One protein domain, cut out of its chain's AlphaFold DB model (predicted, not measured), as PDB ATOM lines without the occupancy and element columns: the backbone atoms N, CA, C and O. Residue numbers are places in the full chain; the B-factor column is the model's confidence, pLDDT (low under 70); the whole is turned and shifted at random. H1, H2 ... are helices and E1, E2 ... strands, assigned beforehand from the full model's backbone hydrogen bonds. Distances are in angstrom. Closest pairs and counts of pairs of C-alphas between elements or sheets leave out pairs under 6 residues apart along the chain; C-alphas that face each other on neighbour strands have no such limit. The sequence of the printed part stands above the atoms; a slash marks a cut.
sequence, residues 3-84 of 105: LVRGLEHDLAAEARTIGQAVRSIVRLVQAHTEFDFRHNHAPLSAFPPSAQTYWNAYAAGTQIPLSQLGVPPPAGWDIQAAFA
ATOM      1  N   LEU A   3     -10.807   7.282 -12.904       92.25
ATOM      2  CA  LEU A   3     -12.208   7.154 -12.510       92.25
ATOM      3  C   LEU A   3     -12.268   6.295 -11.244       92.25
ATOM      4  O   LEU A   3     -11.648   5.235 -11.186       92.25
ATOM      5  N   VAL A   4     -13.017   6.755 -10.249       93.44
ATOM      6  CA  VAL A   4     -13.364   5.992  -9.050       93.44
ATOM      7  C   VAL A   4     -14.868   5.770  -9.047       93.44
ATOM      8  O   VAL A   4     -15.625   6.685  -9.370       93.44
ATOM      9  N   ARG A   5     -15.276   4.554  -8.680       93.69
ATOM     10  CA  ARG A   5     -16.671   4.144  -8.523       93.69
ATOM     11  C   ARG A   5     -16.907   3.689  -7.087       93.69
ATOM     12  O   ARG A   5     -16.093   2.937  -6.552       93.69
ATOM     13  N   GLY A   6     -17.991   4.159  -6.477       93.88
ATOM     14  CA  GLY A   6     -18.567   3.514  -5.300       93.88
ATOM     15  C   GLY A   6     -19.131   2.149  -5.692       93.88
ATOM     16  O   GLY A   6     -19.388   1.918  -6.867       93.88
ATOM     17  N   LEU A   7     -19.253   1.226  -4.738       94.19
ATOM     18  CA  LEU A   7     -19.756  -0.130  -4.997       94.19
ATOM     19  C   LEU A   7     -21.114  -0.353  -4.331       94.19
ATOM     20  O   LEU A   7     -22.078  -0.741  -4.990       94.19
ATOM     21  N   GLU A   8     -21.210  -0.031  -3.042       93.69
ATOM     22  CA  GLU A   8     -22.468  -0.064  -2.282       93.69
ATOM     23  C   GLU A   8     -23.494   0.937  -2.819       93.69
ATOM     24  O   GLU A   8     -24.686   0.649  -2.839       93.69
ATOM     25  N   HIS A   9     -23.005   2.072  -3.322       93.81
ATOM     26  CA  HIS A   9     -23.787   3.138  -3.934       93.81
ATOM     27  C   HIS A   9     -23.081   3.601  -5.212       93.81
ATOM     28  O   HIS A   9     -21.885   3.909  -5.172       93.81
ATOM     29  N   ASP A  10     -23.796   3.630  -6.339       93.88
ATOM     30  CA  ASP A  10     -23.270   4.009  -7.656       93.88
ATOM     31  C   ASP A  10     -23.037   5.517  -7.736       93.88
ATOM     32  O   ASP A  10     -23.850   6.315  -8.206       93.88
ATOM     33  N   LEU A  11     -21.883   5.894  -7.207       93.81
ATOM     34  CA  LEU A  11     -21.318   7.227  -7.211       93.81
ATOM     35  C   LEU A  11     -20.017   7.183  -8.002       93.81
ATOM     36  O   LEU A  11     -19.260   6.214  -7.925       93.81
ATOM     37  N   ALA A  12     -19.715   8.256  -8.724       94.19
ATOM     38  CA  ALA A  12     -18.498   8.342  -9.515       94.19
ATOM     39  C   ALA A  12     -17.774   9.662  -9.293       94.19
ATOM     40  O   ALA A  12     -18.390  10.716  -9.141       94.19
ATOM     41  N   ALA A  13     -16.446   9.601  -9.323       94.88
ATOM     42  CA  ALA A  13     -15.603  10.781  -9.349       94.88
ATOM     43  C   ALA A  13     -14.430  10.564 -10.299       94.88
ATOM     44  O   ALA A  13     -13.808   9.501 -10.319       94.88
ATOM     45  N   GLU A  14     -14.098  11.603 -11.054       95.06
ATOM     46  CA  GLU A  14     -12.996  11.580 -12.002       95.06
ATOM     47  C   GLU A  14     -11.954  12.644 -11.667       95.06
ATOM     48  O   GLU A  14     -12.280  13.752 -11.239       95.06
ATOM     49  N   ALA A  15     -10.676  12.326 -11.878       94.75
ATOM     50  CA  ALA A  15      -9.600  13.294 -11.709       94.75
ATOM     51  C   ALA A  15      -8.354  12.963 -12.542       94.75
ATOM     52  O   ALA A  15      -8.236  11.921 -13.192       94.75
ATOM     53  N   ARG A  16      -7.372  13.872 -12.511       94.19
ATOM     54  CA  ARG A  16      -6.082  13.691 -13.197       94.19
ATOM     55  C   ARG A  16      -5.130  12.760 -12.453       94.19
ATOM     56  O   ARG A  16      -4.255  12.174 -13.079       94.19
ATOM     57  N   THR A  17      -5.320  12.593 -11.148       91.00
ATOM     58  CA  THR A  17      -4.535  11.687 -10.304       91.00
ATOM     59  C   THR A  17      -5.457  10.810  -9.467       91.00
ATOM     60  O   THR A  17      -6.558  11.232  -9.110       91.00
ATOM     61  N   ILE A  18      -4.993   9.614  -9.105       88.69
ATOM     62  CA  ILE A  18      -5.762   8.693  -8.265       88.69
ATOM     63  C   ILE A  18      -6.132   9.317  -6.912       88.69
ATOM     64  O   ILE A  18      -7.295   9.296  -6.522       88.69
ATOM     65  N   GLY A  19      -5.181   9.969  -6.232       88.31
ATOM     66  CA  GLY A  19      -5.437  10.599  -4.938       88.31
ATOM     67  C   GLY A  19      -6.484  11.709  -5.029       88.31
ATOM     68  O   GLY A  19      -7.291  11.868  -4.118       88.31
ATOM     69  N   GLN A  20      -6.528  12.462  -6.135       91.75
ATOM     70  CA  GLN A  20      -7.602  13.434  -6.359       91.75
ATOM     71  C   GLN A  20      -8.952  12.759  -6.598       91.75
ATOM     72  O   GLN A  20      -9.940  13.234  -6.047       91.75
ATOM     73  N   ALA A  21      -9.010  11.674  -7.372       92.25
ATOM     74  CA  ALA A  21     -10.265  10.970  -7.635       92.25
ATOM     75  C   ALA A  21     -10.835  10.372  -6.338       92.25
ATOM     76  O   ALA A  21     -12.003  10.582  -6.021       92.25
ATOM     77  N   VAL A  22      -9.981   9.746  -5.522       89.69
ATOM     78  CA  VAL A  22     -10.360   9.186  -4.218       89.69
ATOM     79  C   VAL A  22     -10.776  10.280  -3.230       89.69
ATOM     80  O   VAL A  22     -11.824  10.175  -2.602       89.69
ATOM     81  N   ARG A  23     -10.035  11.393  -3.119       89.94
ATOM     82  CA  ARG A  23     -10.486  12.526  -2.284       89.94
ATOM     83  C   ARG A  23     -11.825  13.093  -2.747       89.94
ATOM     84  O   ARG A  23     -12.618  13.527  -1.917       89.94
ATOM     85  N   SER A  24     -12.055  13.118  -4.056       92.81
ATOM     86  CA  SER A  24     -13.291  13.650  -4.627       92.81
ATOM     87  C   SER A  24     -14.477  12.748  -4.307       92.81
ATOM     88  O   SER A  24     -15.484  13.270  -3.841       92.81
ATOM     89  N   ILE A  25     -14.347  11.420  -4.454       92.75
ATOM     90  CA  ILE A  25     -15.436  10.502  -4.086       92.75
ATOM     91  C   ILE A  25     -15.729  10.569  -2.583       92.75
ATOM     92  O   ILE A  25     -16.887  10.687  -2.214       92.75
ATOM     93  N   VAL A  26     -14.711  10.605  -1.712       90.56
ATOM     94  CA  VAL A  26     -14.919  10.686  -0.250       90.56
ATOM     95  C   VAL A  26     -15.690  11.952   0.128       90.56
ATOM     96  O   VAL A  26     -16.646  11.886   0.896       90.56
ATOM     97  N   ARG A  27     -15.326  13.102  -0.456       91.69
ATOM     98  CA  ARG A  27     -16.049  14.370  -0.246       91.69
ATOM     99  C   ARG A  27     -17.476  14.327  -0.783       91.69
ATOM    100  O   ARG A  27     -18.365  14.885  -0.152       91.69
ATOM    101  N   LEU A  28     -17.684  13.686  -1.933       93.12
ATOM    102  CA  LEU A  28     -19.003  13.501  -2.534       93.12
ATOM    103  C   LEU A  28     -19.905  12.679  -1.605       93.12
ATOM    104  O   LEU A  28     -21.009  13.119  -1.291       93.12
ATOM    105  N   VAL A  29     -19.412  11.533  -1.118       92.25
ATOM    106  CA  VAL A  29     -20.140  10.683  -0.165       92.25
ATOM    107  C   VAL A  29     -20.471  11.485   1.093       92.25
ATOM    108  O   VAL A  29     -21.627  11.526   1.493       92.25
ATOM    109  N   GLN A  30     -19.494  12.194   1.671       92.31
ATOM    110  CA  GLN A  30     -19.708  12.976   2.892       92.31
ATOM    111  C   GLN A  30     -20.789  14.046   2.702       92.31
ATOM    112  O   GLN A  30     -21.707  14.142   3.513       92.31
ATOM    113  N   ALA A  31     -20.718  14.807   1.609       93.75
ATOM    114  CA  ALA A  31     -21.687  15.856   1.318       93.75
ATOM    115  C   ALA A  31     -23.111  15.304   1.141       93.75
ATOM    116  O   ALA A  31     -24.065  15.903   1.639       93.75
ATOM    117  N   HIS A  32     -23.264  14.161   0.462       94.69
ATOM    118  CA  HIS A  32     -24.573  13.530   0.291       94.69
ATOM    119  C   HIS A  32     -25.102  12.932   1.591       94.69
ATOM    120  O   HIS A  32     -26.256  13.168   1.926       94.69
ATOM    121  N   THR A  33     -24.264  12.268   2.383       92.44
ATOM    122  CA  THR A  33     -24.652  11.774   3.708       92.44
ATOM    123  C   THR A  33     -25.120  12.912   4.627       92.44
ATOM    124  O   THR A  33     -26.170  12.807   5.256       92.44
ATOM    125  N   GLU A  34     -24.392  14.034   4.677       94.12
ATOM    126  CA  GLU A  34     -24.797  15.222   5.444       94.12
ATOM    127  C   GLU A  34     -26.089  15.858   4.909       94.12
ATOM    128  O   GLU A  34     -26.890  16.409   5.671       94.12
ATOM    129  N   PHE A  35     -26.304  15.820   3.592       95.31
ATOM    130  CA  PHE A  35     -27.560  16.249   2.988       95.31
ATOM    131  C   PHE A  35     -28.717  15.342   3.418       95.31
ATOM    132  O   PHE A  35     -29.725  15.857   3.898       95.31
ATOM    133  N   ASP A  36     -28.561  14.026   3.309       95.88
ATOM    134  CA  ASP A  36     -29.599  13.051   3.641       95.88
ATOM    135  C   ASP A  36     -29.986  13.130   5.119       95.88
ATOM    136  O   ASP A  36     -31.172  13.230   5.439       95.88
ATOM    137  N   PHE A  37     -29.006  13.231   6.024       95.25
ATOM    138  CA  PHE A  37     -29.280  13.396   7.452       95.25
ATOM    139  C   PHE A  37     -30.082  14.660   7.767       95.25
ATOM    140  O   PHE A  37     -31.020  14.605   8.560       95.25
ATOM    141  N   ARG A  38     -29.771  15.794   7.125       97.31
ATOM    142  CA  ARG A  38     -30.527  17.044   7.330       97.31
ATOM    143  C   ARG A  38     -31.983  16.954   6.875       97.31
ATOM    144  O   ARG A  38     -32.802  17.731   7.356       97.31
ATOM    145  N   HIS A  39     -32.301  16.023   5.978       97.31
ATOM    146  CA  HIS A  39     -33.644  15.829   5.434       97.31
ATOM    147  C   HIS A  39     -34.328  14.557   5.958       97.31
ATOM    148  O   HIS A  39     -35.384  14.186   5.452       97.31
ATOM    149  N   ASN A  40     -33.778  13.910   6.994       97.06
ATOM    150  CA  ASN A  40     -34.281  12.644   7.547       97.06
ATOM    151  C   ASN A  40     -34.374  11.512   6.506       97.06
ATOM    152  O   ASN A  40     -35.282  10.681   6.554       97.06
ATOM    153  N   HIS A  41     -33.437  11.475   5.562       96.88
ATOM    154  CA  HIS A  41     -33.277  10.368   4.630       96.88
ATOM    155  C   HIS A  41     -32.216   9.389   5.134       96.88
ATOM    156  O   HIS A  41     -31.299   9.757   5.873       96.88
ATOM    157  N   ALA A  42     -32.331   8.130   4.712       93.50
ATOM    158  CA  ALA A  42     -31.247   7.180   4.897       93.50
ATOM    159  C   ALA A  42     -30.024   7.638   4.074       93.50
ATOM    160  O   ALA A  42     -30.204   8.104   2.946       93.50
ATOM    161  N   PRO A  43     -28.792   7.516   4.600       91.94
ATOM    162  CA  PRO A  43     -27.596   7.933   3.879       91.94
ATOM    163  C   PRO A  43     -27.506   7.312   2.486       91.94
ATOM    164  O   PRO A  43     -27.650   6.100   2.331       91.94
ATOM    165  N   LEU A  44     -27.235   8.152   1.487       93.00
ATOM    166  CA  LEU A  44     -27.013   7.783   0.092       93.00
ATOM    167  C   LEU A  44     -28.205   7.068  -0.560       93.00
ATOM    168  O   LEU A  44     -28.042   6.443  -1.607       93.00
ATOM    169  N   SER A  45     -29.417   7.188  -0.006       93.88
ATOM    170  CA  SER A  45     -30.600   6.472  -0.508       93.88
ATOM    171  C   SER A  45     -31.004   6.858  -1.933       93.88
ATOM    172  O   SER A  45     -31.744   6.125  -2.582       93.88
ATOM    173  N   ALA A  46     -30.538   8.009  -2.424       92.75
ATOM    174  CA  ALA A  46     -30.738   8.446  -3.804       92.75
ATOM    175  C   ALA A  46     -29.864   7.685  -4.820       92.75
ATOM    176  O   ALA A  46     -30.124   7.757  -6.022       92.75
ATOM    177  N   PHE A  47     -28.834   6.972  -4.356       93.75
ATOM    178  CA  PHE A  47     -27.881   6.255  -5.196       93.75
ATOM    179  C   PHE A  47     -28.151   4.751  -5.117       93.75
ATOM    180  O   PHE A  47     -28.031   4.167  -4.033       93.75
ATOM    181  N   PRO A  48     -28.508   4.104  -6.241       94.12
ATOM    182  CA  PRO A  48     -28.721   2.665  -6.259       94.12
ATOM    183  C   PRO A  48     -27.397   1.920  -6.031       94.12
ATOM    184  O   PRO A  48     -26.326   2.499  -6.217       94.12
ATOM    185  N   PRO A  49     -27.440   0.623  -5.687       94.44
ATOM    186  CA  PRO A  49     -26.248  -0.213  -5.687       94.44
ATOM    187  C   PRO A  49     -25.582  -0.264  -7.062       94.44
ATOM    188  O   PRO A  49     -26.258  -0.247  -8.095       94.44
ATOM    189  N   SER A  50     -24.254  -0.377  -7.082       92.94
ATOM    190  CA  SER A  50     -23.513  -0.486  -8.342       92.94
ATOM    191  C   SER A  50     -23.721  -1.833  -9.017       92.94
ATOM    192  O   SER A  50     -23.941  -2.856  -8.364       92.94
ATOM    193  N   ALA A  51     -23.584  -1.851 -10.343       91.75
ATOM    194  CA  ALA A  51     -23.664  -3.080 -11.121       91.75
ATOM    195  C   ALA A  51     -22.642  -4.133 -10.647       91.75
ATOM    196  O   ALA A  51     -21.503  -3.818 -10.292       91.75
ATOM    197  N   GLN A  52     -23.025  -5.413 -10.724       91.88
ATOM    198  CA  GLN A  52     -22.189  -6.542 -10.294       91.88
ATOM    199  C   GLN A  52     -20.827  -6.594 -11.010       91.88
ATOM    200  O   GLN A  52     -19.844  -7.087 -10.462       91.88
ATOM    201  N   THR A  53     -20.736  -6.058 -12.227       91.81
ATOM    202  CA  THR A  53     -19.482  -5.965 -12.986       91.81
ATOM    203  C   THR A  53     -18.416  -5.134 -12.264       91.81
ATOM    204  O   THR A  53     -17.238  -5.492 -12.319       91.81
ATOM    205  N   TYR A  54     -18.806  -4.084 -11.535       92.12
ATOM    206  CA  TYR A  54     -17.891  -3.285 -10.716       92.12
ATOM    207  C   TYR A  54     -17.419  -4.043  -9.476       92.12
ATOM    208  O   TYR A  54     -16.225  -4.038  -9.178       92.12
ATOM    209  N   TRP A  55     -18.317  -4.771  -8.808       93.25
ATOM    210  CA  TRP A  55     -17.960  -5.656  -7.695       93.25
ATOM    211  C   TRP A  55     -16.980  -6.753  -8.119       93.25
ATOM    212  O   TRP A  55     -15.987  -7.005  -7.437       93.25
ATOM    213  N   ASN A  56     -17.199  -7.360  -9.286       92.50
ATOM    214  CA  ASN A  56     -16.293  -8.368  -9.837       92.50
ATOM    215  C   ASN A  56     -14.908  -7.773 -10.135       92.50
ATOM    216  O   ASN A  56     -13.888  -8.408  -9.874       92.50
ATOM    217  N   ALA A  57     -14.861  -6.545 -10.656       92.12
ATOM    218  CA  ALA A  57     -13.607  -5.850 -10.923       92.12
ATOM    219  C   ALA A  57     -12.874  -5.414  -9.647       92.12
ATOM    220  O   ALA A  57     -11.646  -5.429  -9.634       92.12
ATOM    221  N   TYR A  58     -13.602  -5.081  -8.578       93.00
ATOM    222  CA  TYR A  58     -13.030  -4.874  -7.249       93.00
ATOM    223  C   TYR A  58     -12.392  -6.160  -6.715       93.00
ATOM    224  O   TYR A  58     -11.225  -6.148  -6.333       93.00
ATOM    225  N   ALA A  59     -13.120  -7.281  -6.766       92.44
ATOM    226  CA  ALA A  59     -12.642  -8.574  -6.274       92.44
ATOM    227  C   ALA A  59     -11.420  -9.103  -7.047       92.44
ATOM    228  O   ALA A  59     -10.531  -9.710  -6.458       92.44
ATOM    229  N   ALA A  60     -11.361  -8.862  -8.360       92.25
ATOM    230  CA  ALA A  60     -10.214  -9.214  -9.201       92.25
ATOM    231  C   ALA A  60      -9.087  -8.161  -9.180       92.25
ATOM    232  O   ALA A  60      -8.040  -8.358  -9.803       92.25
ATOM    233  N   GLY A  61      -9.326  -7.017  -8.541       91.94
ATOM    234  CA  GLY A  61      -8.419  -5.883  -8.510       91.94
ATOM    235  C   GLY A  61      -7.300  -6.025  -7.483       91.94
ATOM    236  O   GLY A  61      -7.249  -6.951  -6.677       91.94
ATOM    237  N   THR A  62      -6.380  -5.063  -7.494       92.88
ATOM    238  CA  THR A  62      -5.343  -4.948  -6.462       92.88
ATOM    239  C   THR A  62      -5.836  -4.039  -5.348       92.88
ATOM    240  O   THR A  62      -6.005  -2.842  -5.576       92.88
ATOM    241  N   GLN A  63      -6.062  -4.593  -4.157       90.75
ATOM    242  CA  GLN A  63      -6.479  -3.820  -2.985       90.75
ATOM    243  C   GLN A  63      -5.399  -2.831  -2.546       90.75
ATOM    244  O   GLN A  63      -4.208  -3.146  -2.553       90.75
ATOM    245  N   ILE A  64      -5.828  -1.632  -2.151       86.50
ATOM    246  CA  ILE A  64      -4.951  -0.543  -1.729       86.50
ATOM    247  C   ILE A  64      -5.497   0.113  -0.468       86.50
ATOM    248  O   ILE A  64      -6.605   0.657  -0.488       86.50
ATOM    249  N   PRO A  65      -4.703   0.149   0.615       82.94
ATOM    250  CA  PRO A  65      -5.004   0.975   1.770       82.94
ATOM    251  C   PRO A  65      -5.075   2.456   1.383       82.94
ATOM    252  O   PRO A  65      -4.132   3.003   0.809       82.94
ATOM    253  N   LEU A  66      -6.151   3.147   1.767       80.81
ATOM    254  CA  LEU A  66      -6.301   4.584   1.498       80.81
ATOM    255  C   LEU A  66      -5.164   5.447   2.062       80.81
ATOM    256  O   LEU A  66      -4.837   6.496   1.499       80.81
ATOM    257  N   SER A  67      -4.526   4.993   3.143       81.50
ATOM    258  CA  SER A  67      -3.353   5.643   3.728       81.50
ATOM    259  C   SER A  67      -2.202   5.784   2.725       81.50
ATOM    260  O   SER A  67      -1.530   6.814   2.718       81.50
ATOM    261  N   GLN A  68      -2.027   4.823   1.809       82.94
ATOM    262  CA  GLN A  68      -1.022   4.894   0.742       82.94
ATOM    263  C   GLN A  68      -1.332   5.976  -0.301       82.94
ATOM    264  O   GLN A  68      -0.445   6.412  -1.030       82.94
ATOM    265  N   LEU A  69      -2.582   6.436  -0.365       81.06
ATOM    266  CA  LEU A  69      -3.044   7.468  -1.293       81.06
ATOM    267  C   LEU A  69      -3.080   8.865  -0.656       81.06
ATOM    268  O   LEU A  69      -3.499   9.833  -1.302       81.06
ATOM    269  N   GLY A  70      -2.656   8.979   0.609       81.12
ATOM    270  CA  GLY A  70      -2.718  10.221   1.377       81.12
ATOM    271  C   GLY A  70      -4.153  10.706   1.585       81.12
ATOM    272  O   GLY A  70      -4.401  11.913   1.580       81.12
ATOM    273  N   VAL A  71      -5.111   9.778   1.688       79.94
ATOM    274  CA  VAL A  71      -6.519  10.087   1.952       79.94
ATOM    275  C   VAL A  71      -6.901   9.492   3.305       79.94
ATOM    276  O   VAL A  71      -7.125   8.286   3.384       79.94
ATOM    277  N   PRO A  72      -6.955  10.294   4.381       79.25
ATOM    278  CA  PRO A  72      -7.500   9.813   5.642       79.25
ATOM    279  C   PRO A  72      -9.020   9.624   5.483       79.25
ATOM    280  O   PRO A  72      -9.691  10.565   5.044       79.25
ATOM    281  N   PRO A  73      -9.576   8.438   5.790       74.19
ATOM    282  CA  PRO A  73     -11.022   8.256   5.794       74.19
ATOM    283  C   PRO A  73     -11.664   9.110   6.903       74.19
ATOM    284  O   PRO A  73     -11.029   9.343   7.939       74.19
ATOM    285  N   PRO A  74     -12.909   9.585   6.718       79.88
ATOM    286  CA  PRO A  74     -13.678  10.204   7.791       79.88
ATOM    287  C   PRO A  74     -13.831   9.260   8.992       79.88
ATOM    288  O   PRO A  74     -13.812   8.036   8.853       79.88
ATOM    289  N   ALA A  75     -13.987   9.831  10.187       82.56
ATOM    290  CA  ALA A  75     -14.132   9.041  11.405       82.56
ATOM    291  C   ALA A  75     -15.366   8.122  11.332       82.56
ATOM    292  O   ALA A  75     -16.460   8.563  10.987       82.56
ATOM    293  N   GLY A  76     -15.178   6.848  11.684       84.00
ATOM    294  CA  GLY A  76     -16.243   5.840  11.688       84.00
ATOM    295  C   GLY A  76     -16.558   5.219  10.325       84.00
ATOM    296  O   GLY A  76     -17.486   4.424  10.245       84.00
ATOM    297  N   TRP A  77     -15.819   5.564   9.266       83.00
ATOM    298  CA  TRP A  77     -16.021   4.998   7.933       83.00
ATOM    299  C   TRP A  77     -14.975   3.922   7.645       83.00
ATOM    300  O   TRP A  77     -13.776   4.171   7.790       83.00
ATOM    301  N   ASP A  78     -15.422   2.748   7.195       85.69
ATOM    302  CA  ASP A  78     -14.545   1.736   6.603       85.69
ATOM    303  C   ASP A  78     -14.564   1.905   5.083       85.69
ATOM    304  O   ASP A  78     -15.570   1.636   4.429       85.69
ATOM    305  N   ILE A  79     -13.470   2.418   4.522       84.50
ATOM    306  CA  ILE A  79     -13.354   2.624   3.079       84.50
ATOM    307  C   ILE A  79     -12.243   1.735   2.544       84.50
ATOM    308  O   ILE A  79     -11.058   1.944   2.820       84.50
ATOM    309  N   GLN A  80     -12.641   0.788   1.701       89.31
ATOM    310  CA  GLN A  80     -11.743  -0.111   0.994       89.31
ATOM    311  C   GLN A  80     -11.665   0.289  -0.478       89.31
ATOM    312  O   GLN A  80     -12.663   0.662  -1.095       89.31
ATOM    313  N   ALA A  81     -10.465   0.227  -1.052       89.88
ATOM    314  CA  ALA A  81     -10.235   0.565  -2.448       89.88
ATOM    315  C   ALA A  81      -9.452  -0.546  -3.140       89.88
ATOM    316  O   ALA A  81      -8.581  -1.176  -2.540       89.88
ATOM    317  N   ALA A  82      -9.733  -0.753  -4.423       92.19
ATOM    318  CA  ALA A  82      -8.925  -1.601  -5.281       92.19
ATOM    319  C   ALA A  82      -8.730  -0.949  -6.649       92.19
ATOM    320  O   ALA A  82      -9.625  -0.285  -7.177       92.19
ATOM    321  N   PHE A  83      -7.563  -1.169  -7.246       91.12
ATOM    322  CA  PHE A  83      -7.361  -0.912  -8.661       91.12
ATOM    323  C   PHE A  83      -7.954  -2.044  -9.482       91.12
ATOM    324  O   PHE A  83      -7.446  -3.166  -9.466       91.12
ATOM    325  N   ALA A  84      -8.976  -1.726 -10.266       89.00
ATOM    326  CA  ALA A  84      -9.406  -2.604 -11.335       89.00
ATOM    327  C   ALA A  84      -8.335  -2.618 -12.440       89.00
ATOM    328  O   ALA A  84      -7.962  -1.576 -12.980       89.00
TER     329      ALA A  84
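What this domain is: This is residues 3 to 84 of the 105 residues of an uncharacterized protein of Acidobacteria bacterium (UniProt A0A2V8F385). One long helix, H1, runs along one side of the domain, with the small hairpin of E1 and E2 packed on its first part, residues 18 to 29. The short helix H2 lies on the far side of the domain from H1; near the end where H1 begins, the tiny sheet of E3 and E4 and the one-turn helix H3 close the gap, while residues 39 to 51 fold back from the far end of H1 to H2. The printed part has 82 residues, with three named helices and four named strands in the order E1, E2, H1, H2, E3, H3, E4; each two-strand sheet is antiparallel, and the class is mixed, helices and strands. The whole is compact, with a radius of gyration of the C-alphas of 12.8 A, and spans 37 by 28 by 24 A.

Where its parts are: Find C-alpha 3 at (-12.208, 7.154, -12.510), where E1, residues 3 to 5, begins. E2 is residues 12 to 15, 10.4 A long. Look next at C-alpha 18, at (-5.762, 8.693, -8.265); from there H1, residues 18 to 38, runs 30.4 A. H2 is residues 52 to 59, 10.6 A long. Then come E3, residues 62 to 64, 6.5 A, and H3, residues 66 to 69, 5.2 A. E4, residues 81 to 83, ends at C-alpha 83, at (-7.361, -0.912, -8.661).

How they stand to each other: Start at the hairpin of E1 and E2, antiparallel at 158 degrees, where N 4 and O 13 are 2.9 A apart, within hydrogen-bond range. The closest C-alphas of E2 and H1 are those of Ala 15 and Ala 21, 4.7 A apart; for E1 and H1 they are those of Val 4 and Ala 21, 6.0 A apart. H1 and H2 are apart. The closest C-alphas of H2 and E4 are those of Tyr 58 and Ala 82, 5.6 A apart. E3 and E4 are antiparallel at 140 degrees, with N 64 and O 81 within hydrogen-bond range at 2.8 A. H3 is close to H1 but not clearly touching it; their closest C-alphas, those of Gly 19 and Leu 69, are 5.4 A apart. In H1 and H2 every O i to N i+4 pair is within hydrogen-bond range; H3 is too short for such a pair.

The domain as a whole: The two C-alphas farthest apart are those of His 39 and Ala 60, at 37.3 A. The printed part has no cut. The links H1 to H2, 13 residues, and H3 to E4, 11 residues, are long. The mean pLDDT of the printed part is 90.8, and no printed residue is under 70.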